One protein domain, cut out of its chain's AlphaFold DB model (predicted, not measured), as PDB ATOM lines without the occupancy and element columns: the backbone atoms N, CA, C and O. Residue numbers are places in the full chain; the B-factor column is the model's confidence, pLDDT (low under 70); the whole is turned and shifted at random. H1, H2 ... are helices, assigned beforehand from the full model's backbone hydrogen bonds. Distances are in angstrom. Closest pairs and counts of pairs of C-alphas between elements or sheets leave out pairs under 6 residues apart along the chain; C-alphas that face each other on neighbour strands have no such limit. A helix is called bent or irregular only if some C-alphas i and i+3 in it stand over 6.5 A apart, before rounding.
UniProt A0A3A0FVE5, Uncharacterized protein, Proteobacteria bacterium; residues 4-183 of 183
ATOM      1  N   GLU A   4     283.355 261.658 244.432       93.62
ATOM      2  CA  GLU A   4     283.049 260.637 245.447       93.62
ATOM      3  C   GLU A   4     282.994 259.221 244.855       93.62
ATOM      4  O   GLU A   4     283.586 258.304 245.413       93.62
ATOM      5  N   GLU A   5     282.382 259.054 243.680       94.06
ATOM      6  CA  GLU A   5     282.270 257.758 242.993       94.06
ATOM      7  C   GLU A   5     283.647 257.240 242.550       94.06
ATOM      8  O   GLU A   5     283.945 256.052 242.675       94.06
ATOM      9  N   ILE A   6     284.510 258.143 242.077       94.12
ATOM     10  CA  ILE A   6     285.896 257.840 241.697       94.12
ATOM     11  C   ILE A   6     286.698 257.406 242.920       94.12
ATOM     12  O   ILE A   6     287.418 256.410 242.888       94.12
ATOM     13  N   LEU A   7     286.571 258.157 244.011       95.19
ATOM     14  CA  LEU A   7     287.286 257.893 245.247       95.19
ATOM     15  C   LEU A   7     286.871 256.553 245.864       95.19
ATOM     16  O   LEU A   7     287.730 255.785 246.297       95.19
ATOM     17  N   ASP A   8     285.576 256.248 245.872       96.25
ATOM     18  CA  ASP A   8     285.069 254.963 246.344       96.25
ATOM     19  C   ASP A   8     285.558 253.815 245.457       96.25
ATOM     20  O   ASP A   8     286.027 252.799 245.974       96.25
ATOM     21  N   TRP A   9     285.576 254.006 244.134       96.38
ATOM     22  CA  TRP A   9     286.151 253.028 243.213       96.38
ATOM     23  C   TRP A   9     287.639 252.772 243.497       96.38
ATOM     24  O   TRP A   9     288.042 251.614 243.620       96.38
ATOM     25  N   LEU A  10     288.447 253.823 243.682       95.56
ATOM     26  CA  LEU A  10     289.879 253.712 243.995       95.56
ATOM     27  C   LEU A  10     290.131 253.039 245.354       95.56
ATOM     28  O   LEU A  10     291.098 252.297 245.518       95.56
ATOM     29  N   ARG A  11     289.259 253.269 246.340       95.62
ATOM     30  CA  ARG A  11     289.331 252.603 247.651       95.62
ATOM     31  C   ARG A  11     289.043 251.107 247.551       95.62
ATOM     32  O   ARG A  11     289.645 250.340 248.305       95.62
ATOM     33  N   SER A  12     288.152 250.707 246.644       96.44
ATOM     34  CA  SER A  12     287.841 249.304 246.349       96.44
ATOM     35  C   SER A  12     288.882 248.612 245.457       96.44
ATOM     36  O   SER A  12     288.979 247.391 245.526       96.44
ATOM     37  N   HIS A  13     289.680 249.365 244.691       95.56
ATOM     38  CA  HIS A  13     290.717 248.862 243.773       95.56
ATOM     39  C   HIS A  13     292.088 249.440 244.144       95.56
ATOM     40  O   HIS A  13     292.663 250.268 243.436       95.56
ATOM     41  N   ARG A  14     292.614 249.040 245.307       91.19
ATOM     42  CA  ARG A  14     293.850 249.613 245.873       91.19
ATOM     43  C   ARG A  14     295.084 249.402 244.994       91.19
ATOM     44  O   ARG A  14     296.030 250.171 245.081       91.19
ATOM     45  N   GLU A  15     295.086 248.378 244.156       94.44
ATOM     46  CA  GLU A  15     296.113 248.114 243.149       94.44
ATOM     47  C   GLU A  15     296.136 249.152 242.017       94.44
ATOM     48  O   GLU A  15     297.166 249.322 241.362       94.44
ATOM     49  N   ALA A  16     295.032 249.876 241.810       94.62
ATOM     50  CA  ALA A  16     294.894 250.857 240.743       94.62
ATOM     51  C   ALA A  16     295.515 252.224 241.083       94.62
ATOM     52  O   ALA A  16     295.602 253.088 240.206       94.62
ATOM     53  N   VAL A  17     295.973 252.439 242.325       95.38
ATOM     54  CA  VAL A  17     296.616 253.686 242.759       95.38
ATOM     55  C   VAL A  17     297.750 253.441 243.752       95.38
ATOM     56  O   VAL A  17     297.628 252.703 244.725       95.38
ATOM     57  N   ARG A  18     298.889 254.096 243.527       94.44
ATOM     58  CA  ARG A  18     300.039 254.068 244.432       94.44
ATOM     59  C   ARG A  18     299.930 255.210 245.440       94.44
ATOM     60  O   ARG A  18     300.204 256.356 245.100       94.44
ATOM     61  N   GLY A  19     299.584 254.879 246.682       93.50
ATOM     62  CA  GLY A  19     299.480 255.834 247.789       93.50
ATOM     63  C   GLY A  19     298.062 255.933 248.344       93.50
ATOM     64  O   GLY A  19     297.261 255.018 248.164       93.50
ATOM     65  N   ASP A  20     297.767 257.029 249.043       95.75
ATOM     66  CA  ASP A  20     296.407 257.322 249.499       95.75
ATOM     67  C   ASP A  20     295.551 257.811 248.313       95.75
ATOM     68  O   ASP A  20     295.901 258.826 247.699       95.75
ATOM     69  N   PRO A  21     294.440 257.127 247.976       95.25
ATOM     70  CA  PRO A  21     293.532 257.555 246.918       95.25
ATOM     71  C   PRO A  21     293.070 259.010 247.031       95.25
ATOM     72  O   PRO A  21     292.985 259.685 246.010       95.25
ATOM     73  N   ASP A  22     292.773 259.499 248.238       95.50
ATOM     74  CA  ASP A  22     292.235 260.849 248.426       95.50
ATOM     75  C   ASP A  22     293.303 261.911 248.158       95.50
ATOM     76  O   ASP A  22     293.052 262.883 247.446       95.50
ATOM     77  N   GLU A  23     294.528 261.683 248.637       96.31
ATOM     78  CA  GLU A  23     295.645 262.594 248.383       96.31
ATOM     79  C   GLU A  23     296.038 262.625 246.905       96.31
ATOM     80  O   GLU A  23     296.290 263.695 246.348       96.31
ATOM     81  N   VAL A  24     296.123 261.458 246.255       95.31
ATOM     82  CA  VAL A  24     296.517 261.377 244.842       95.31
ATOM     83  C   VAL A  24     295.431 262.004 243.961       95.31
ATOM     84  O   VAL A  24     295.755 262.772 243.056       95.31
ATOM     85  N   LEU A  25     294.153 261.737 244.248       96.00
ATOM     86  CA  LEU A  25     293.029 262.345 243.536       96.00
ATOM     87  C   LEU A  25     292.974 263.862 243.758       96.00
ATOM     88  O   LEU A  25     292.762 264.608 242.806       96.00
ATOM     89  N   GLY A  26     293.226 264.324 244.986       96.69
ATOM     90  CA  GLY A  26     293.311 265.747 245.311       96.69
ATOM     91  C   GLY A  26     294.443 266.463 244.570       96.69
ATOM     92  O   GLY A  26     294.242 267.574 244.084       96.69
ATOM     93  N   ARG A  27     295.608 265.820 244.407       96.19
ATOM     94  CA  ARG A  27     296.693 266.350 243.563       96.19
ATOM     95  C   ARG A  27     296.284 266.440 242.097       96.19
ATOM     96  O   ARG A  27     296.518 267.470 241.483       96.19
ATOM     97  N   ALA A  28     295.624 265.414 241.559       95.44
ATOM     98  CA  ALA A  28     295.155 265.438 240.173       95.44
ATOM     99  C   ALA A  28     294.126 266.553 239.928       95.44
ATOM    100  O   ALA A  28     294.192 267.236 238.911       95.44
ATOM    101  N   GLU A  29     293.210 266.767 240.879       96.25
ATOM    102  CA  GLU A  29     292.260 267.883 240.845       96.25
ATOM    103  C   GLU A  29     292.983 269.232 240.860       96.25
ATOM    104  O   GLU A  29     292.679 270.114 240.059       96.25
ATOM    105  N   HIS A  30     293.948 269.384 241.770       96.31
ATOM    106  CA  HIS A  30     294.734 270.602 241.897       96.31
ATOM    107  C   HIS A  30     295.510 270.903 240.613       96.31
ATOM    108  O   HIS A  30     295.412 272.019 240.111       96.31
ATOM    109  N   ASP A  31     296.209 269.912 240.055       95.31
ATOM    110  CA  ASP A  31     296.976 270.052 238.816       95.31
ATOM    111  C   ASP A  31     296.068 270.479 237.652       95.31
ATOM    112  O   ASP A  31     296.374 271.453 236.963       95.31
ATOM    113  N   ALA A  32     294.911 269.822 237.498       94.31
ATOM    114  CA  ALA A  32     293.945 270.127 236.444       94.31
ATOM    115  C   ALA A  32     293.417 271.563 236.536       94.31
ATOM    116  O   ALA A  32     293.383 272.279 235.535       94.31
ATOM    117  N   ARG A  33     293.045 272.006 237.744       95.44
ATOM    118  CA  ARG A  33     292.578 273.378 237.981       95.44
ATOM    119  C   ARG A  33     293.676 274.401 237.726       95.44
ATOM    120  O   ARG A  33     293.448 275.400 237.051       95.44
ATOM    121  N   ARG A  34     294.874 274.138 238.248       95.00
ATOM    122  CA  ARG A  34     296.056 274.990 238.088       95.00
ATOM    123  C   ARG A  34     296.367 275.213 236.610       95.00
ATOM    124  O   ARG A  34     296.465 276.353 236.161       95.00
ATOM    125  N   HIS A  35     296.435 274.124 235.846       93.50
ATOM    126  CA  HIS A  35     296.710 274.167 234.417       93.50
ATOM    127  C   HIS A  35     295.611 274.903 233.643       93.50
ATOM    128  O   HIS A  35     295.916 275.766 232.823       93.50
ATOM    129  N   ALA A  36     294.335 274.612 233.920       93.12
ATOM    130  CA  ALA A  36     293.208 275.293 233.284       93.12
ATOM    131  C   ALA A  36     293.224 276.808 233.549       93.12
ATOM    132  O   ALA A  36     293.062 277.609 232.627       93.12
ATOM    133  N   ALA A  37     293.498 277.210 234.794       95.00
ATOM    134  CA  ALA A  37     293.629 278.611 235.163       95.00
ATOM    135  C   ALA A  37     294.773 279.298 234.404       95.00
ATOM    136  O   ALA A  37     294.584 280.380 233.846       95.00
ATOM    137  N   GLU A  38     295.949 278.668 234.349       94.75
ATOM    138  CA  GLU A  38     297.099 279.182 233.607       94.75
ATOM    139  C   GLU A  38     296.771 279.356 232.114       94.75
ATOM    140  O   GLU A  38     297.006 280.425 231.541       94.75
ATOM    141  N   GLN A  39     296.165 278.339 231.490       93.62
ATOM    142  CA  GLN A  39     295.805 278.380 230.072       93.62
ATOM    143  C   GLN A  39     294.768 279.460 229.756       93.62
ATOM    144  O   GLN A  39     294.915 280.137 228.736       93.62
ATOM    145  N   ALA A  40     293.782 279.693 230.627       95.00
ATOM    146  CA  ALA A  40     292.802 280.764 230.450       95.00
ATOM    147  C   ALA A  40     293.479 282.149 230.380       95.00
ATOM    148  O   ALA A  40     293.223 282.932 229.458       95.00
ATOM    149  N   TRP A  41     294.415 282.436 231.291       97.06
ATOM    150  CA  TRP A  41     295.187 283.686 231.267       97.06
ATOM    151  C   TRP A  41     296.082 283.798 230.027       97.06
ATOM    152  O   TRP A  41     296.120 284.845 229.374       97.06
ATOM    153  N   LEU A  42     296.768 282.716 229.644       95.56
ATOM    154  CA  LEU A  42     297.597 282.693 228.435       95.56
ATOM    155  C   LEU A  42     296.768 282.844 227.153       95.56
ATOM    156  O   LEU A  42     297.224 283.453 226.182       95.56
ATOM    157  N   HIS A  43     295.535 282.343 227.131       95.31
ATOM    158  CA  HIS A  43     294.631 282.549 226.008       95.31
ATOM    159  C   HIS A  43     294.243 284.027 225.884       95.31
ATOM    160  O   HIS A  43     294.342 284.598 224.794       95.31
ATOM    161  N   ALA A  44     293.892 284.677 226.995       96.19
ATOM    162  CA  ALA A  44     293.600 286.107 227.020       96.19
ATOM    163  C   ALA A  44     294.787 286.957 226.534       96.19
ATOM    164  O   ALA A  44     294.603 287.891 225.748       96.19
ATOM    165  N   LYS A  45     296.018 286.578 226.916       96.69
ATOM    166  CA  LYS A  45     297.260 287.161 226.385       96.69
ATOM    167  C   LYS A  45     297.322 287.087 224.864       96.69
ATOM    168  O   LYS A  45     297.511 288.121 224.230       96.69
ATOM    169  N   ARG A  46     297.103 285.910 224.270       95.44
ATOM    170  CA  ARG A  46     297.126 285.748 222.804       95.44
ATOM    171  C   ARG A  46     296.102 286.643 222.102       95.44
ATOM    172  O   ARG A  46     296.395 287.184 221.036       95.44
ATOM    173  N   ILE A  47     294.919 286.830 222.691       94.31
ATOM    174  CA  ILE A  47     293.897 287.742 222.151       94.31
ATOM    175  C   ILE A  47     294.378 289.198 222.224       94.31
ATOM    176  O   ILE A  47     294.310 289.908 221.223       94.31
ATOM    177  N   ALA A  48     294.937 289.635 223.357       91.69
ATOM    178  CA  ALA A  48     295.492 290.983 223.484       91.69
ATOM    179  C   ALA A  48     296.673 291.234 222.528       91.69
ATOM    180  O   ALA A  48     296.775 292.309 221.941       91.69
ATOM    181  N   GLU A  49     297.541 290.244 222.312       92.12
ATOM    182  CA  GLU A  49     298.643 290.321 221.343       92.12
ATOM    183  C   GLU A  49     298.146 290.374 219.891       92.12
ATOM    184  O   GLU A  49     298.717 291.088 219.061       92.12
ATOM    185  N   ARG A  50     297.055 289.666 219.573       91.19
ATOM    186  CA  ARG A  50     296.386 289.775 218.272       91.19
ATOM    187  C   ARG A  50     295.827 291.178 218.061       91.19
ATOM    188  O   ARG A  50     296.068 291.762 217.005       91.19
ATOM    189  N   GLU A  51     295.135 291.729 219.056       85.31
ATOM    190  CA  GLU A  51     294.641 293.107 219.002       85.31
ATOM    191  C   GLU A  51     295.798 294.096 218.835       85.31
ATOM    192  O   GLU A  51     295.764 294.940 217.940       85.31
ATOM    193  N   LEU A  52     296.880 293.941 219.604       84.50
ATOM    194  CA  LEU A  52     298.104 294.732 219.468       84.50
ATOM    195  C   LEU A  52     298.634 294.725 218.025       84.50
ATOM    196  O   LEU A  52     298.965 295.780 217.478       84.50
ATOM    197  N   ALA A  53     298.732 293.546 217.405       80.38
ATOM    198  CA  ALA A  53     299.186 293.407 216.024       80.38
ATOM    199  C   ALA A  53     298.216 294.069 215.032       80.38
ATOM    200  O   ALA A  53     298.663 294.739 214.101       80.38
ATOM    201  N   GLY A  54     296.906 293.931 215.258       83.50
ATOM    202  CA  GLY A  54     295.865 294.563 214.452       83.50
ATOM    203  C   GLY A  54     295.922 296.088 214.508       83.50
ATOM    204  O   GLY A  54     295.907 296.742 213.467       83.50
ATOM    205  N   TRP A  55     296.055 296.673 215.700       80.81
ATOM    206  CA  TRP A  55     296.142 298.126 215.872       80.81
ATOM    207  C   TRP A  55     297.420 298.718 215.281       80.81
ATOM    208  O   TRP A  55     297.349 299.762 214.640       80.81
ATOM    209  N   LYS A  56     298.564 298.027 215.375       76.31
ATOM    210  CA  LYS A  56     299.814 298.459 214.716       76.31
ATOM    211  C   LYS A  56     299.696 298.591 213.192       76.31
ATOM    212  O   LYS A  56     300.497 299.299 212.591       76.31
ATOM    213  N   GLN A  57     298.736 297.905 212.571       76.25
ATOM    214  CA  GLN A  57     298.501 297.939 211.124       76.25
ATOM    215  C   GLN A  57     297.411 298.944 210.707       76.25
ATOM    216  O   GLN A  57     297.228 299.181 209.513       76.25
ATOM    217  N   ARG A  58     296.671 299.531 211.659       78.88
ATOM    218  CA  ARG A  58     295.609 300.512 211.385       78.88
ATOM    219  C   ARG A  58     296.192 301.915 211.203       78.88
ATOM    220  O   ARG A  58     297.282 302.222 211.680       78.88
ATOM    221  N   SER A  59     295.447 302.787 210.523       71.06
ATOM    222  CA  SER A  59     295.773 304.216 210.509       71.06
ATOM    223  C   SER A  59     295.703 304.791 211.933       71.06
ATOM    224  O   SER A  59     295.031 304.237 212.805       71.06
ATOM    225  N   LEU A  60     296.397 305.909 212.175       66.88
ATOM    226  CA  LEU A  60     296.508 306.543 213.502       66.88
ATOM    227  C   LEU A  60     295.148 306.909 214.141       66.88
ATOM    228  O   LEU A  60     295.072 307.124 215.348       66.88
ATOM    229  N   GLY A  61     294.066 306.904 213.357       71.75
ATOM    230  CA  GLY A  61     292.714 307.154 213.841       71.75
ATOM    231  C   GLY A  61     292.486 308.633 214.144       71.75
ATOM    232  O   GLY A  61     293.078 309.500 213.508       71.75
ATOM    233  N   SER A  62     291.587 308.915 215.086       78.31
ATOM    234  CA  SER A  62     291.342 310.273 215.591       78.31
ATOM    235  C   SER A  62     292.146 310.522 216.867       78.31
ATOM    236  O   SER A  62     292.526 309.582 217.568       78.31
ATOM    237  N   HIS A  63     292.372 311.792 217.185       82.12
ATOM    238  CA  HIS A  63     292.895 312.179 218.489       82.12
ATOM    239  C   HIS A  63     291.860 311.908 219.589       82.12
ATOM    240  O   HIS A  63     290.677 312.207 219.412       82.12
ATOM    241  N   ALA A  64     292.304 311.361 220.719       81.81
ATOM    242  CA  ALA A  64     291.456 311.079 221.873       81.81
ATOM    243  C   ALA A  64     292.243 311.217 223.185       81.81
ATOM    244  O   ALA A  64     293.458 311.026 223.220       81.81
ATOM    245  N   ALA A  65     291.546 311.544 224.275       85.31
ATOM    246  CA  ALA A  65     292.145 311.568 225.607       85.31
ATOM    247  C   ALA A  65     292.453 310.136 226.079       85.31
ATOM    248  O   ALA A  65     291.615 309.243 225.926       85.31
ATOM    249  N   GLU A  66     293.633 309.909 226.666       87.25
ATOM    250  CA  GLU A  66     294.105 308.551 226.979       87.25
ATOM    251  C   GLU A  66     293.183 307.803 227.947       87.25
ATOM    252  O   GLU A  66     292.979 306.599 227.809       87.25
ATOM    253  N   ASN A  67     292.590 308.510 228.910       87.62
ATOM    254  CA  ASN A  67     291.616 307.945 229.839       87.62
ATOM    255  C   ASN A  67     290.345 307.438 229.134       87.62
ATOM    256  O   ASN A  67     289.839 306.374 229.490       87.62
ATOM    257  N   THR A  68     289.844 308.158 228.130       88.81
ATOM    258  CA  THR A  68     288.706 307.718 227.313       88.81
ATOM    259  C   THR A  68     289.079 306.465 226.533       88.81
ATOM    260  O   THR A  68     288.372 305.465 226.633       88.81
ATOM    261  N   VAL A  69     290.237 306.477 225.859       90.50
ATOM    262  CA  VAL A  69     290.729 305.308 225.113       90.50
ATOM    263  C   VAL A  69     290.900 304.104 226.040       90.50
ATOM    264  O   VAL A  69     290.488 303.007 225.690       90.50
ATOM    265  N   ALA A  70     291.437 304.291 227.249       92.19
ATOM    266  CA  ALA A  70     291.600 303.219 228.229       92.19
ATOM    267  C   ALA A  70     290.273 302.581 228.648       92.19
ATOM    268  O   ALA A  70     290.190 301.360 228.773       92.19
ATOM    269  N   LEU A  71     289.231 303.386 228.867       93.31
ATOM    270  CA  LEU A  71     287.918 302.872 229.250       93.31
ATOM    271  C   LEU A  71     287.238 302.140 228.091       93.31
ATOM    272  O   LEU A  71     286.730 301.039 228.299       93.31
ATOM    273  N   GLU A  72     287.246 302.726 226.894       93.81
ATOM    274  CA  GLU A  72     286.633 302.142 225.697       93.81
ATOM    275  C   GLU A  72     287.350 300.860 225.280       93.81
ATOM    276  O   GLU A  72     286.716 299.814 225.155       93.81
ATOM    277  N   PHE A  73     288.680 300.898 225.179       93.81
ATOM    278  CA  PHE A  73     289.489 299.748 224.791       93.81
ATOM    279  C   PHE A  73     289.306 298.569 225.753       93.81
ATOM    280  O   PHE A  73     289.044 297.447 225.320       93.81
ATOM    281  N   CYS A  74     289.394 298.802 227.068       95.62
ATOM    282  CA  CYS A  74     289.179 297.744 228.054       95.62
ATOM    283  C   CYS A  74     287.737 297.218 228.044       95.62
ATOM    284  O   CYS A  74     287.518 296.029 228.282       95.62
ATOM    285  N   HIS A  75     286.749 298.078 227.782       95.62
ATOM    286  CA  HIS A  75     285.356 297.657 227.661       95.62
ATOM    287  C   HIS A  75     285.135 296.770 226.432       95.62
ATOM    288  O   HIS A  75     284.541 295.695 226.552       95.62
ATOM    289  N   ASP A  76     285.644 297.186 225.274       94.38
ATOM    290  CA  ASP A  76     285.512 296.444 224.024       94.38
ATOM    291  C   ASP A  76     286.258 295.116 224.064       94.38
ATOM    292  O   ASP A  76     285.677 294.088 223.714       94.38
ATOM    293  N   LEU A  77     287.487 295.099 224.584       95.06
ATOM    294  CA  LEU A  77     288.235 293.856 224.736       95.06
ATOM    295  C   LEU A  77     287.547 292.903 225.723       95.06
ATOM    296  O   LEU A  77     287.454 291.711 225.459       95.06
ATOM    297  N   ALA A  78     286.997 293.402 226.836       96.56
ATOM    298  CA  ALA A  78     286.232 292.557 227.755       96.56
ATOM    299  C   ALA A  78     284.970 291.976 227.096       96.56
ATOM    300  O   ALA A  78     284.590 290.836 227.375       96.56
ATOM    301  N   ARG A  79     284.308 292.743 226.223       94.94
ATOM    302  CA  ARG A  79     283.161 292.276 225.435       94.94
ATOM    303  C   ARG A  79     283.571 291.205 224.427       94.94
ATOM    304  O   ARG A  79     282.844 290.228 224.286       94.94
ATOM    305  N   GLU A  80     284.709 291.372 223.764       94.38
ATOM    306  CA  GLU A  80     285.269 290.375 222.849       94.38
ATOM    307  C   GLU A  80     285.657 289.088 223.588       94.38
ATOM    308  O   GLU A  80     285.250 288.005 223.178       94.38
ATOM    309  N   LEU A  81     286.348 289.193 224.727       95.19
ATOM    310  CA  LEU A  81     286.719 288.041 225.556       95.19
ATOM    311  C   LEU A  81     285.493 287.219 225.974       95.19
ATOM    312  O   LEU A  81     285.523 285.997 225.893       95.19
ATOM    313  N   ARG A  82     284.364 287.853 226.319       94.62
ATOM    314  CA  ARG A  82     283.109 287.121 226.604       94.62
ATOM    315  C   ARG A  82     282.600 286.277 225.436       94.62
ATOM    316  O   ARG A  82     281.883 285.316 225.667       94.62
ATOM    317  N   GLN A  83     282.896 286.666 224.200       93.56
ATOM    318  CA  GLN A  83     282.453 285.952 222.998       93.56
ATOM    319  C   GLN A  83     283.440 284.868 222.562       93.56
ATOM    320  O   GLN A  83     283.079 284.003 221.769       93.56
ATOM    321  N   LEU A  84     284.677 284.935 223.056       93.12
ATOM    322  CA  LEU A  84     285.788 284.063 222.683       93.12
ATOM    323  C   LEU A  84     286.198 283.145 223.832       93.12
ATOM    324  O   LEU A  84     287.374 282.809 223.952       93.12
ATOM    325  N   GLU A  85     285.248 282.774 224.689       89.81
ATOM    326  CA  GLU A  85     285.520 281.814 225.747       89.81
ATOM    327  C   GLU A  85     286.105 280.522 225.160       89.81
ATOM    328  O   GLU A  85     285.485 279.925 224.267       89.81
ATOM    329  N   PRO A  86     287.309 280.111 225.601       82.50
ATOM    330  CA  PRO A  86     287.902 278.878 225.132       82.50
ATOM    331  C   PRO A  86     287.023 277.693 225.523       82.50
ATOM    332  O   PRO A  86     286.281 277.714 226.501       82.50
ATOM    333  N   GLN A  87     287.091 276.656 224.705       78.06
ATOM    334  CA  GLN A  87     286.650 275.333 225.106       78.06
ATOM    335  C   GLN A  87     287.906 274.560 225.485       78.06
ATOM    336  O   GLN A  87     288.922 274.711 224.800       78.06
ATOM    337  N   VAL A  88     287.823 273.728 226.523       68.69
ATOM    338  CA  VAL A  88     288.923 272.844 226.923       68.69
ATOM    339  C   VAL A  88     289.304 271.962 225.736       68.69
ATOM    340  O   VAL A  88     288.647 270.962 225.444       68.69
ATOM    341  N   ASP A  89     290.379 272.345 225.057       60.66
ATOM    342  CA  ASP A  89     290.954 271.630 223.927       60.66
ATOM    343  C   ASP A  89     292.270 271.008 224.395       60.66
ATOM    344  O   ASP A  89     293.235 271.704 224.719       60.66
ATOM    345  N   GLY A  90     292.312 269.679 224.477       64.75
ATOM    346  CA  GLY A  90     293.495 268.962 224.941       64.75
ATOM    347  C   GLY A  90     293.213 267.538 225.403       64.75
ATOM    348  O   GLY A  90     292.068 267.128 225.622       64.75
ATOM    349  N   ASP A  91     294.281 266.757 225.555       74.81
ATOM    350  CA  ASP A  91     294.174 265.462 226.212       74.81
ATOM    351  C   ASP A  91     294.136 265.652 227.735       74.81
ATOM    352  O   ASP A  91     294.801 266.529 228.275       74.81
ATOM    353  N   ALA A  92     293.386 264.817 228.458       69.75
ATOM    354  CA  ALA A  92     293.347 264.923 229.919       69.75
ATOM    355  C   ALA A  92     294.727 264.674 230.547       69.75
ATOM    356  O   ALA A  92     295.001 265.125 231.654       69.75
ATOM    357  N   GLU A  93     295.601 263.976 229.820       78.38
ATOM    358  CA  GLU A  93     296.968 263.694 230.239       78.38
ATOM    359  C   GLU A  93     297.869 264.936 230.250       78.38
ATOM    360  O   GLU A  93     298.853 264.946 230.980       78.38
ATOM    361  N   SER A  94     297.538 266.003 229.508       85.19
ATOM    362  CA  SER A  94     298.286 267.267 229.584       85.19
ATOM    363  C   SER A  94     297.831 268.175 230.727       85.19
ATOM    364  O   SER A  94     298.515 269.148 231.029       85.19
ATOM    365  N   LEU A  95     296.685 267.874 231.348       86.69
ATOM    366  CA  LEU A  95     296.103 268.667 232.437       86.69
ATOM    367  C   LEU A  95     296.647 268.273 233.813       86.69
ATOM    368  O   LEU A  95     296.477 269.014 234.773       86.69
ATOM    369  N   VAL A  96     297.273 267.102 233.933       91.44
ATOM    370  CA  VAL A  96     297.755 266.567 235.209       91.44
ATOM    371  C   VAL A  96     299.238 266.255 235.092       91.44
ATOM    372  O   VAL A  96     299.686 265.713 234.084       91.44
ATOM    373  N   GLU A  97     300.009 266.565 236.134       91.62
ATOM    374  CA  GLU A  97     301.451 266.335 236.122       91.62
ATOM    375  C   GLU A  97     301.772 264.841 235.902       91.62
ATOM    376  O   GLU A  97     301.139 263.969 236.518       91.62
ATOM    377  N   PRO A  98     302.794 264.495 235.091       91.56
ATOM    378  CA  PRO A  98     303.142 263.102 234.805       91.56
ATOM    379  C   PRO A  98     303.417 262.264 236.059       91.56
ATOM    380  O   PRO A  98     303.138 261.065 236.080       91.56
ATOM    381  N   ALA A  99     303.944 262.882 237.120       91.19
ATOM    382  CA  ALA A  99     304.171 262.222 238.404       91.19
ATOM    383  C   ALA A  99     302.855 261.835 239.101       91.19
ATOM    384  O   ALA A  99     302.741 260.726 239.627       91.19
ATOM    385  N   THR A 100     301.854 262.719 239.062       93.19
ATOM    386  CA  THR A 100     300.515 262.481 239.612       93.19
ATOM    387  C   THR A 100     299.782 261.412 238.794       93.19
ATOM    388  O   THR A 100     299.276 260.446 239.363       93.19
ATOM    389  N   LEU A 101     299.815 261.489 237.457       91.94
ATOM    390  CA  LEU A 101     299.264 260.441 236.578       91.94
ATOM    391  C   LEU A 101     299.979 259.094 236.746       91.94
ATOM    392  O   LEU A 101     299.351 258.032 236.696       91.94
ATOM    393  N   GLY A 102     301.291 259.128 236.982       92.12
ATOM    394  CA  GLY A 102     302.132 257.961 237.234       92.12
ATOM    395  C   GLY A 102     301.725 257.152 238.468       92.12
ATOM    396  O   GLY A 102     302.045 255.963 238.545       92.12
ATOM    397  N   ALA A 103     300.994 257.762 239.406       94.88
ATOM    398  CA  ALA A 103     300.456 257.077 240.574       94.88
ATOM    399  C   ALA A 103     299.242 256.196 240.246       94.88
ATOM    400  O   ALA A 103     298.984 255.247 240.982       94.88
ATOM    401  N   PHE A 104     298.531 256.454 239.146       95.44
ATOM    402  CA  PHE A 104     297.372 255.673 238.717       95.44
ATOM    403  C   PHE A 104     297.765 254.575 237.723       95.44
ATOM    404  O   PHE A 104     298.572 254.798 236.812       95.44
ATOM    405  N   ALA A 105     297.163 253.395 237.867       95.12
ATOM    406  CA  ALA A 105     297.152 252.363 236.834       95.12
ATOM    407  C   ALA A 105     296.301 252.812 235.633       95.12
ATOM    408  O   ALA A 105     295.476 253.718 235.749       95.12
ATOM    409  N   GLN A 106     296.479 252.168 234.476       93.38
ATOM    410  CA  GLN A 106     295.808 252.579 233.238       93.38
ATOM    411  C   GLN A 106     294.276 252.622 233.370       93.38
ATOM    412  O   GLN A 106     293.654 253.591 232.950       93.38
ATOM    413  N   GLU A 107     293.686 251.627 234.029       92.75
ATOM    414  CA  GLU A 107     292.236 251.533 234.248       92.75
ATOM    415  C   GLU A 107     291.695 252.726 235.055       92.75
ATOM    416  O   GLU A 107     290.665 253.305 234.711       92.75
ATOM    417  N   ALA A 108     292.436 253.159 236.084       92.94
ATOM    418  CA  ALA A 108     292.106 254.359 236.846       92.94
ATOM    419  C   ALA A 108     292.251 255.630 235.993       92.94
ATOM    420  O   ALA A 108     291.422 256.529 236.095       92.94
ATOM    421  N   ARG A 109     293.261 255.714 235.117       93.19
ATOM    422  CA  ARG A 109     293.443 256.872 234.219       93.19
ATOM    423  C   ARG A 109     292.292 257.026 233.234       93.19
ATOM    424  O   ARG A 109     291.823 258.142 233.024       93.19
ATOM    425  N   ASP A 110     291.812 255.926 232.662       90.38
ATOM    426  CA  ASP A 110     290.680 255.955 231.732       90.38
ATOM    427  C   ASP A 110     289.401 256.454 232.416       90.38
ATOM    428  O   ASP A 110     288.647 257.236 231.832       90.38
ATOM    429  N   LEU A 111     289.207 256.075 233.682       90.88
ATOM    430  CA  LEU A 111     288.117 256.552 234.527       90.88
ATOM    431  C   LEU A 111     288.264 258.043 234.883       90.88
ATOM    432  O   LEU A 111     287.293 258.800 234.811       90.88
ATOM    433  N   LEU A 112     289.481 258.487 235.205       91.38
ATOM    434  CA  LEU A 112     289.785 259.877 235.556       91.38
ATOM    435  C   LEU A 112     289.684 260.837 234.370       91.38
ATOM    436  O   LEU A 112     289.340 261.997 234.577       91.38
ATOM    437  N   ARG A 113     289.940 260.378 233.137       90.56
ATOM    438  CA  ARG A 113     289.995 261.226 231.931       90.56
ATOM    439  C   ARG A 113     288.774 262.137 231.790       90.56
ATOM    440  O   ARG A 113     288.922 263.320 231.499       90.56
ATOM    441  N   GLY A 114     287.573 261.592 231.991       89.44
ATOM    442  CA  GLY A 114     286.332 262.365 231.890       89.44
ATOM    443  C   GLY A 114     286.184 263.401 233.005       89.44
ATOM    444  O   GLY A 114     285.839 264.546 232.739       89.44
ATOM    445  N   TRP A 115     286.499 263.010 234.239       92.75
ATOM    446  CA  TRP A 115     286.373 263.878 235.409       92.75
ATOM    447  C   TRP A 115     287.423 264.992 235.443       92.75
ATOM    448  O   TRP A 115     287.085 266.133 235.729       92.75
ATOM    449  N   VAL A 116     288.673 264.702 235.076       93.69
ATOM    450  CA  VAL A 116     289.737 265.713 234.958       93.69
ATOM    451  C   VAL A 116     289.353 266.794 233.947       93.69
ATOM    452  O   VAL A 116     289.551 267.976 234.212       93.69
ATOM    453  N   ARG A 117     288.764 266.409 232.805       91.44
ATOM    454  CA  ARG A 117     288.273 267.371 231.804       91.44
ATOM    455  C   ARG A 117     287.116 268.218 232.324       91.44
ATOM    456  O   ARG A 117     287.081 269.407 232.044       91.44
ATOM    457  N   GLU A 118     286.194 267.618 233.073       92.12
ATOM    458  CA  GLU A 118     285.079 268.331 233.708       92.12
ATOM    459  C   GLU A 118     285.599 269.374 234.710       92.12
ATOM    460  O   GLU A 118     285.278 270.552 234.584       92.12
ATOM    461  N   VAL A 119     286.502 268.973 235.613       94.50
ATOM    462  CA  VAL A 119     287.155 269.873 236.580       94.50
ATOM    463  C   VAL A 119     287.902 271.009 235.884       94.50
ATOM    464  O   VAL A 119     287.780 272.166 236.283       94.50
ATOM    465  N   ALA A 120     288.683 270.691 234.851       93.38
ATOM    466  CA  ALA A 120     289.416 271.696 234.095       93.38
ATOM    467  C   ALA A 120     288.473 272.663 233.367       93.38
ATOM    468  O   ALA A 120     288.749 273.854 233.347       93.38
ATOM    469  N   GLY A 121     287.351 272.183 232.823       93.12
ATOM    470  CA  GLY A 121     286.367 273.033 232.147       93.12
ATOM    471  C   GLY A 121     285.627 273.972 233.088       93.12
ATOM    472  O   GLY A 121     285.461 275.147 232.772       93.12
ATOM    473  N   GLU A 122     285.234 273.491 234.267       94.38
ATOM    474  CA  GLU A 122     284.637 274.344 235.299       94.38
ATOM    475  C   GLU A 122     285.606 275.444 235.753       94.38
ATOM    476  O   GLU A 122     285.214 276.604 235.905       94.38
ATOM    477  N   GLU A 123     286.879 275.095 235.944       95.62
ATOM    478  CA  GLU A 123     287.896 276.054 236.367       95.62
ATOM    479  C   GLU A 123     288.280 277.030 235.249       95.62
ATOM    480  O   GLU A 123     288.401 278.226 235.515       95.62
ATOM    481  N   GLU A 124     288.415 276.562 234.005       94.69
ATOM    482  CA  GLU A 124     288.656 277.416 232.838       94.69
ATOM    483  C   GLU A 124     287.539 278.453 232.703       94.69
ATOM    484  O   GLU A 124     287.837 279.644 232.637       94.69
ATOM    485  N   HIS A 125     286.270 278.035 232.784       95.19
ATOM    486  CA  HIS A 125     285.120 278.942 232.757       95.19
ATOM    487  C   HIS A 125     285.178 279.974 233.894       95.19
ATOM    488  O   HIS A 125     285.093 281.187 233.673       95.19
ATOM    489  N   ARG A 126     285.395 279.511 235.133       97.06
ATOM    490  CA  ARG A 126     285.491 280.375 236.320       97.06
ATOM    491  C   ARG A 126     286.584 281.436 236.163       97.06
ATOM    492  O   ARG A 126     286.370 282.606 236.501       97.06
ATOM    493  N   VAL A 127     287.762 281.025 235.698       97.00
ATOM    494  CA  VAL A 127     288.914 281.909 235.491       97.00
ATOM    495  C   VAL A 127     288.676 282.818 234.294       97.00
ATOM    496  O   VAL A 127     289.017 283.995 234.359       97.00
ATOM    497  N   TRP A 128     288.019 282.346 233.240       97.38
ATOM    498  CA  TRP A 128     287.673 283.169 232.089       97.38
ATOM    499  C   TRP A 128     286.771 284.344 232.466       97.38
ATOM    500  O   TRP A 128     287.032 285.493 232.094       97.38
ATOM    501  N   GLU A 129     285.756 284.109 233.298       97.75
ATOM    502  CA  GLU A 129     284.955 285.205 233.835       97.75
ATOM    503  C   GLU A 129     285.793 286.193 234.666       97.75
ATOM    504  O   GLU A 129     285.531 287.401 234.670       97.75
ATOM    505  N   GLU A 130     286.799 285.696 235.388       98.00
ATOM    506  CA  GLU A 130     287.746 286.526 236.128       98.00
ATOM    507  C   GLU A 130     288.593 287.385 235.188       98.00
ATOM    508  O   GLU A 130     288.681 288.592 235.420       98.00
ATOM    509  N   VAL A 131     289.117 286.819 234.096       98.06
ATOM    510  CA  VAL A 131     289.816 287.560 233.036       98.06
ATOM    511  C   VAL A 131     288.931 288.688 232.510       98.06
ATOM    512  O   VAL A 131     289.355 289.845 232.460       98.06
ATOM    513  N   VAL A 132     287.678 288.393 232.161       97.94
ATOM    514  CA  VAL A 132     286.721 289.382 231.646       97.94
ATOM    515  C   VAL A 132     286.486 290.509 232.657       97.94
ATOM    516  O   VAL A 132     286.526 291.691 232.299       97.94
ATOM    517  N   ARG A 133     286.244 290.169 233.932       97.94
ATOM    518  CA  ARG A 133     286.043 291.159 235.007       97.94
ATOM    519  C   ARG A 133     287.293 292.006 235.230       97.94
ATOM    520  O   ARG A 133     287.180 293.228 235.348       97.94
ATOM    521  N   PHE A 134     288.461 291.370 235.262       97.81
ATOM    522  CA  PHE A 134     289.756 292.025 235.403       97.81
ATOM    523  C   PHE A 134     289.976 293.033 234.273       97.81
ATOM    524  O   PHE A 134     290.206 294.210 234.546       97.81
ATOM    525  N   THR A 135     289.795 292.604 233.021       97.56
ATOM    526  CA  THR A 135     289.954 293.437 231.818       97.56
ATOM    527  C   THR A 135     289.071 294.676 231.888       97.56
ATOM    528  O   THR A 135     289.551 295.799 231.757       97.56
ATOM    529  N   HIS A 136     287.783 294.483 232.184       95.81
ATOM    530  CA  HIS A 136     286.815 295.573 232.267       95.81
ATOM    531  C   HIS A 136     287.160 296.585 233.375       95.81
ATOM    532  O   HIS A 136     286.954 297.789 233.222       95.81
ATOM    533  N   ALA A 137     287.693 296.117 234.507       95.69
ATOM    534  CA  ALA A 137     288.108 296.982 235.609       95.69
ATOM    535  C   ALA A 137     289.458 297.678 235.357       95.69
ATOM    536  O   ALA A 137     289.707 298.746 235.931       95.69
ATOM    537  N   ARG A 138     290.324 297.104 234.510       94.94
ATOM    538  CA  ARG A 138     291.720 297.530 234.372       94.94
ATOM    539  C   ARG A 138     291.866 298.951 233.842       94.94
ATOM    540  O   ARG A 138     292.682 299.685 234.389       94.94
ATOM    541  N   GLY A 139     291.020 299.388 232.908       90.94
ATOM    542  CA  GLY A 139     291.042 300.769 232.401       90.94
ATOM    543  C   GLY A 139     290.920 301.814 233.519       90.94
ATOM    544  O   GLY A 139     291.710 302.753 233.597       90.94
ATOM    545  N   LYS A 140     290.009 301.599 234.481       91.69
ATOM    546  CA  LYS A 140     289.865 302.475 235.661       91.69
ATOM    547  C   LYS A 140     291.058 302.391 236.608       91.69
ATOM    548  O   LYS A 140     291.375 303.370 237.278       91.69
ATOM    549  N   SER A 141     291.676 301.221 236.745       93.56
ATOM    550  CA  SER A 141     292.864 301.057 237.589       93.56
ATOM    551  C   SER A 141     294.075 301.772 236.994       93.56
ATOM    552  O   SER A 141     294.702 302.542 237.706       93.56
ATOM    553  N   LEU A 142     294.307 301.654 235.685       91.50
ATOM    554  CA  LEU A 142     295.404 302.338 234.990       91.50
ATOM    555  C   LEU A 142     295.313 303.865 235.100       91.50
ATOM    556  O   LEU A 142     296.321 304.530 235.319       91.50
ATOM    557  N   ILE A 143     294.102 304.422 235.018       88.38
ATOM    558  CA  ILE A 143     293.873 305.857 235.242       88.38
ATOM    559  C   ILE A 143     294.219 306.247 236.685       88.38
ATOM    560  O   ILE A 143     294.910 307.234 236.914       88.38
ATOM    561  N   ARG A 144     293.763 305.467 237.675       90.44
ATOM    562  CA  ARG A 144     294.033 305.736 239.102       90.44
ATOM    563  C   ARG A 144     295.511 305.604 239.463       90.44
ATOM    564  O   ARG A 144     295.982 306.327 240.331       90.44
ATOM    565  N   GLU A 145     296.219 304.694 238.806       90.06
ATOM    566  CA  GLU A 145     297.658 304.459 238.964       90.06
ATOM    567  C   GLU A 145     298.512 305.523 238.252       90.06
ATOM    568  O   GLU A 145     299.729 305.534 238.414       90.06
ATOM    569  N   GLY A 146     297.898 306.421 237.470       84.38
ATOM    570  CA  GLY A 146     298.607 307.440 236.693       84.38
ATOM    571  C   GLY A 146     299.314 306.892 235.450       84.38
ATOM    572  O   GLY A 146     300.117 307.597 234.847       84.38
ATOM    573  N   ALA A 147     299.014 305.654 235.043       83.31
ATOM    574  CA  ALA A 147     299.565 305.040 233.833       83.31
ATOM    575  C   ALA A 147     298.936 305.596 232.538       83.31
ATOM    576  O   ALA A 147     299.457 305.362 231.448       83.31
ATOM    577  N   MET A 148     297.810 306.309 232.655       82.69
ATOM    578  CA  MET A 148     297.121 306.997 231.561       82.69
ATOM    579  C   MET A 148     296.848 308.442 231.973       82.69
ATOM    580  O   MET A 148     296.331 308.676 233.070       82.69
ATOM    581  N   SER A 149     297.166 309.398 231.099       75.12
ATOM    582  CA  SER A 149     296.907 310.811 231.362       75.12
ATOM    583  C   SER A 149     295.404 311.081 231.461       75.12
ATOM    584  O   SER A 149     294.598 310.629 230.641       75.12
ATOM    585  N   THR A 150     295.015 311.845 232.481       67.12
ATOM    586  CA  THR A 150     293.670 312.425 232.603       67.12
ATOM    587  C   THR A 150     293.592 313.835 232.036       67.12
ATOM    588  O   THR A 150     292.509 314.419 232.015       67.12
ATOM    589  N   ALA A 151     294.726 314.422 231.650       63.31
ATOM    590  CA  ALA A 151     294.761 315.767 231.119       63.31
ATOM    591  C   ALA A 151     294.266 315.755 229.665       63.31
ATOM    592  O   ALA A 151     294.680 314.962 228.826       63.31
ATOM    593  N   SER A 152     293.275 316.604 229.404       55.47
ATOM    594  CA  SER A 152     292.549 316.689 228.135       55.47
ATOM    595  C   SER A 152     292.919 317.960 227.364       55.47
ATOM    596  O   SER A 152     292.069 318.568 226.712       55.47
ATOM    597  N   GLY A 153     294.159 318.433 227.521       56.09
ATOM    598  CA  GLY A 153     294.658 319.596 226.794       56.09
ATOM    599  C   GLY A 153     294.816 319.277 225.308       56.09
ATOM    600  O   GLY A 153     295.199 318.168 224.954       56.09
ATOM    601  N   TRP A 154     294.570 320.258 224.434       51.31
ATOM    602  CA  TRP A 154     294.767 320.115 222.983       51.31
ATOM    603  C   TRP A 154     296.207 319.711 222.608       51.31
ATOM    604  O   TRP A 154     296.416 319.061 221.586       51.31
ATOM    605  N   GLU A 155     297.189 320.055 223.448       56.38
ATOM    606  CA  GLU A 155     298.606 319.703 223.274       56.38
ATOM    607  C   GLU A 155     298.945 318.262 223.702       56.38
ATOM    608  O   GLU A 155     299.966 317.732 223.278       56.38
ATOM    609  N   GLU A 156     298.082 317.601 224.482       58.03
ATOM    610  CA  GLU A 156     298.290 316.237 225.004       58.03
ATOM    611  C   GLU A 156     297.385 315.197 224.320       58.03
ATOM    612  O   GLU A 156     297.244 314.061 224.774       58.03
ATOM    613  N   THR A 157     296.735 315.570 223.215       62.91
ATOM    614  CA  THR A 157     295.837 314.665 222.495       62.91
ATOM    615  C   THR A 157     296.632 313.605 221.731       62.91
ATOM    616  O   THR A 157     297.147 313.849 220.638       62.91
ATOM    617  N   HIS A 158     296.709 312.402 222.294       70.94
ATOM    618  CA  HIS A 158     297.356 311.256 221.663       70.94
ATOM    619  C   HIS A 158     296.500 310.663 220.540       70.94
ATOM    620  O   HIS A 158     295.276 310.838 220.486       70.94
ATOM    621  N   TRP A 159     297.151 309.958 219.618       83.44
ATOM    622  CA  TRP A 159     296.450 309.170 218.612       83.44
ATOM    623  C   TRP A 159     295.817 307.952 219.277       83.44
ATOM    624  O   TRP A 159     296.510 307.198 219.961       83.44
ATOM    625  N   TYR A 160     294.521 307.726 219.038       84.69
ATOM    626  CA  TYR A 160     293.792 306.586 219.605       84.69
ATOM    627  C   TYR A 160     294.565 305.273 219.426       84.69
ATOM    628  O   TYR A 160     294.729 304.498 220.367       84.69
ATOM    629  N   THR A 161     295.082 305.044 218.216       85.12
ATOM    630  CA  THR A 161     295.815 303.827 217.859       85.12
ATOM    631  C   THR A 161     297.084 303.647 218.698       85.12
ATOM    632  O   THR A 161     297.379 302.529 219.110       85.12
ATOM    633  N   GLU A 162     297.815 304.719 219.015       85.94
ATOM    634  CA  GLU A 162     299.023 304.641 219.851       85.94
ATOM    635  C   GLU A 162     298.683 304.249 221.292       85.94
ATOM    636  O   GLU A 162     299.303 303.344 221.859       85.94
ATOM    637  N   THR A 163     297.656 304.876 221.873       88.62
ATOM    638  CA  THR A 163     297.203 304.547 223.228       88.62
ATOM    639  C   THR A 163     296.640 303.123 223.291       88.62
ATOM    640  O   THR A 163     296.981 302.380 224.212       88.62
ATOM    641  N   ALA A 164     295.860 302.691 222.294       90.12
ATOM    642  CA  ALA A 164     295.337 301.325 222.198       90.12
ATOM    643  C   ALA A 164     296.457 300.274 222.106       90.12
ATOM    644  O   ALA A 164     296.419 299.265 222.808       90.12
ATOM    645  N   VAL A 165     297.503 300.529 221.309       89.50
ATOM    646  CA  VAL A 165     298.697 299.667 221.228       89.50
ATOM    647  C   VAL A 165     299.385 299.557 222.592       89.50
ATOM    648  O   VAL A 165     299.736 298.457 223.019       89.50
ATOM    649  N   ARG A 166     299.551 300.674 223.310       91.00
ATOM    650  CA  ARG A 166     300.154 300.670 224.651       91.00
ATOM    651  C   ARG A 166     299.308 299.875 225.651       91.00
ATOM    652  O   ARG A 166     299.852 299.072 226.403       91.00
ATOM    653  N   LEU A 167     297.988 300.058 225.630       92.94
ATOM    654  CA  LEU A 167     297.047 299.336 226.492       92.94
ATOM    655  C   LEU A 167     297.042 297.830 226.217       92.94
ATOM    656  O   LEU A 167     297.087 297.044 227.160       92.94
ATOM    657  N   ALA A 168     297.042 297.424 224.945       93.56
ATOM    658  CA  ALA A 168     297.112 296.018 224.560       93.56
ATOM    659  C   ALA A 168     298.397 295.350 225.079       93.56
ATOM    660  O   ALA A 168     298.348 294.235 225.595       93.56
ATOM    661  N   ALA A 169     299.537 296.048 225.005       93.25
ATOM    662  CA  ALA A 169     300.807 295.555 225.535       93.25
ATOM    663  C   ALA A 169     300.802 295.427 227.069       93.25
ATOM    664  O   ALA A 169     301.286 294.425 227.593       93.25
ATOM    665  N   ILE A 170     300.225 296.402 227.784       95.25
ATOM    666  CA  ILE A 170     300.063 296.337 229.247       95.25
ATOM    667  C   ILE A 170     299.200 295.135 229.633       95.25
ATOM    668  O   ILE A 170     299.599 294.351 230.486       95.25
ATOM    669  N   LEU A 171     298.051 294.944 228.979       96.31
ATOM    670  CA  LEU A 171     297.162 293.822 229.284       96.31
ATOM    671  C   LEU A 171     297.810 292.471 228.982       96.31
ATOM    672  O   LEU A 171     297.703 291.559 229.795       96.31
ATOM    673  N   ALA A 172     298.520 292.340 227.858       96.25
ATOM    674  CA  ALA A 172     299.255 291.117 227.539       96.25
ATOM    675  C   ALA A 172     300.285 290.764 228.629       96.25
ATOM    676  O   ALA A 172     300.418 289.595 228.994       96.25
ATOM    677  N   HIS A 173     300.972 291.771 229.176       96.38
ATOM    678  CA  HIS A 173     301.897 291.592 230.291       96.38
ATOM    679  C   HIS A 173     301.179 291.225 231.598       96.38
ATOM    680  O   HIS A 173     301.555 290.246 232.238       96.38
ATOM    681  N   ASP A 174     300.113 291.946 231.956       97.38
ATOM    682  CA  ASP A 174     299.316 291.672 233.158       97.38
ATOM    683  C   ASP A 174     298.774 290.227 233.144       97.38
ATOM    684  O   ASP A 174     298.814 289.530 234.159       97.38
ATOM    685  N   TYR A 175     298.296 289.739 231.993       97.88
ATOM    686  CA  TYR A 175     297.823 288.357 231.852       97.88
ATOM    687  C   TYR A 175     298.946 287.330 232.025       97.88
ATOM    688  O   TYR A 175     298.732 286.290 232.640       97.88
ATOM    689  N   GLU A 176     300.151 287.613 231.533       97.06
ATOM    690  CA  GLU A 176     301.318 286.749 231.742       97.06
ATOM    691  C   GLU A 176     301.756 286.691 233.208       97.06
ATOM    692  O   GLU A 176     302.168 285.641 233.699       97.06
ATOM    693  N   GLU A 177     301.694 287.812 233.927       97.12
ATOM    694  CA  GLU A 177     301.945 287.829 235.370       97.12
ATOM    695  C   GLU A 177     300.896 287.019 236.132       97.12
ATOM    696  O   GLU A 177     301.243 286.248 237.028       97.12
ATOM    697  N   ARG A 178     299.622 287.123 235.737       96.38
ATOM    698  CA  ARG A 178     298.539 286.327 236.326       96.38
ATOM    699  C   ARG A 178     298.704 284.837 236.060       96.38
ATOM    700  O   ARG A 178     298.617 284.068 237.015       96.38
ATOM    701  N   ALA A 179     299.026 284.448 234.828       94.94
ATOM    702  CA  ALA A 179     299.330 283.065 234.471       94.94
ATOM    703  C   ALA A 179     300.459 282.490 235.345       94.94
ATOM    704  O   ALA A 179     300.321 281.415 235.915       94.94
ATOM    705  N   ARG A 180     301.542 283.254 235.548       93.88
ATOM    706  CA  ARG A 180     302.658 282.841 236.417       93.88
ATOM    707  C   ARG A 180     302.294 282.759 237.896       93.88
ATOM    708  O   ARG A 180     302.907 281.986 238.614       93.88
ATOM    709  N   SER A 181     301.336 283.558 238.366       92.94
ATOM    710  CA  SER A 181     300.908 283.538 239.772       92.94
ATOM    711  C   SER A 181     300.031 282.338 240.133       92.94
ATOM    712  O   SER A 181     299.872 282.045 241.317       92.94
ATOM    713  N   VAL A 182     299.447 281.682 239.126       89.38
ATOM    714  CA  VAL A 182     298.628 280.478 239.302       89.38
ATOM    715  C   VAL A 182     299.381 279.194 238.964       89.38
ATOM    716  O   VAL A 182     298.832 278.140 239.235       89.38
ATOM    717  N   SER A 183     300.596 279.269 238.403       74.25
ATOM    718  CA  SER A 183     301.474 278.125 238.090       74.25
ATOM    719  C   SER A 183     302.328 277.738 239.296       74.25
ATOM    720  O   SER A 183     302.448 276.520 239.561       74.25
TER     721      SER A 183
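Overview. This is residues 4 to 183 of the 183 residues of an uncharacterized protein of Proteobacteria bacterium (UniProt A0A3A0FVE5). A long rod of helices: the two long ones, H2 and H5, cross at a steep tilt, H6 folds back along H2, and H3 folds back along the later part of H5. Small H1 and H4 sit by the starts of H2 and H5, and the link of residues 145 to 159 lies at the other end. The 180 printed residues, with six named helices, H1 to H6, and no named strand, are all helix in class and loose, with a radius of gyration of the C-alphas of 21.6 A and spans of 75 by 29 by 22 A.

Arrangement. Start at H1, residues 4 to 12; it forms a helical hairpin with H2, residues 21 to 56, the hub, the closest C-alphas being Leu 10 and Pro 21, 6.1 A. H3, residues 66 to 83, only just touches H2, with 3 pairs of C-alphas within 8 A, closest Ala 44 and Leu 81, 7.3 A. H4, residues 98 to 102, touches H2 with C-alphas of Thr 100 and Ala 28 closest, 6.1 A. H5, residues 106 to 144, touches H2 at a steep tilt of 43 degrees, the same way, closest C-alphas Ala 36 and Glu 124, 5.0 A. H3 touches residues 129 to 143 of H5 at a shallow tilt of 21 degrees, opposite ways, closest C-alphas Ala 70 and Gly 139, 4.9 A. H6, residues 160 to 182, touches H2 at a shallow tilt of 12 degrees, opposite ways, closest C-alphas Glu 38 and Ala 179, 4.6 A. H2, H5 and H6 form a bundle, a group of helices side by side. Every O i to N i+4 pair is within hydrogen-bond range in H1, H2, H4 and H6, against 13 of 14 in H3 and 31 of 35 in H5.

Along the chain. Find C-alpha 4 at (283.049, 260.637, 245.447), where H1 begins. H2 runs 52.4 A from C-alpha 21, H3 25.7 A, H5 53.5 A and H6 33.1 A, ending at C-alpha 182 at (298.628, 280.478, 239.302). Look near residue 137 for a kink of 41 degrees in H5, which is only just irregular: C-alphas 136 and 139 are 6.7 A apart.

Size, cuts and confidence. The C-alphas farthest apart, Ser 12 and Trp 154, are 74.9 A apart; the printed part has no cut. The links H3 to H4 and H5 to H6 are long. Look for pLDDT under 70 at residues 60, 88 to 90, 92 and 150 to 157.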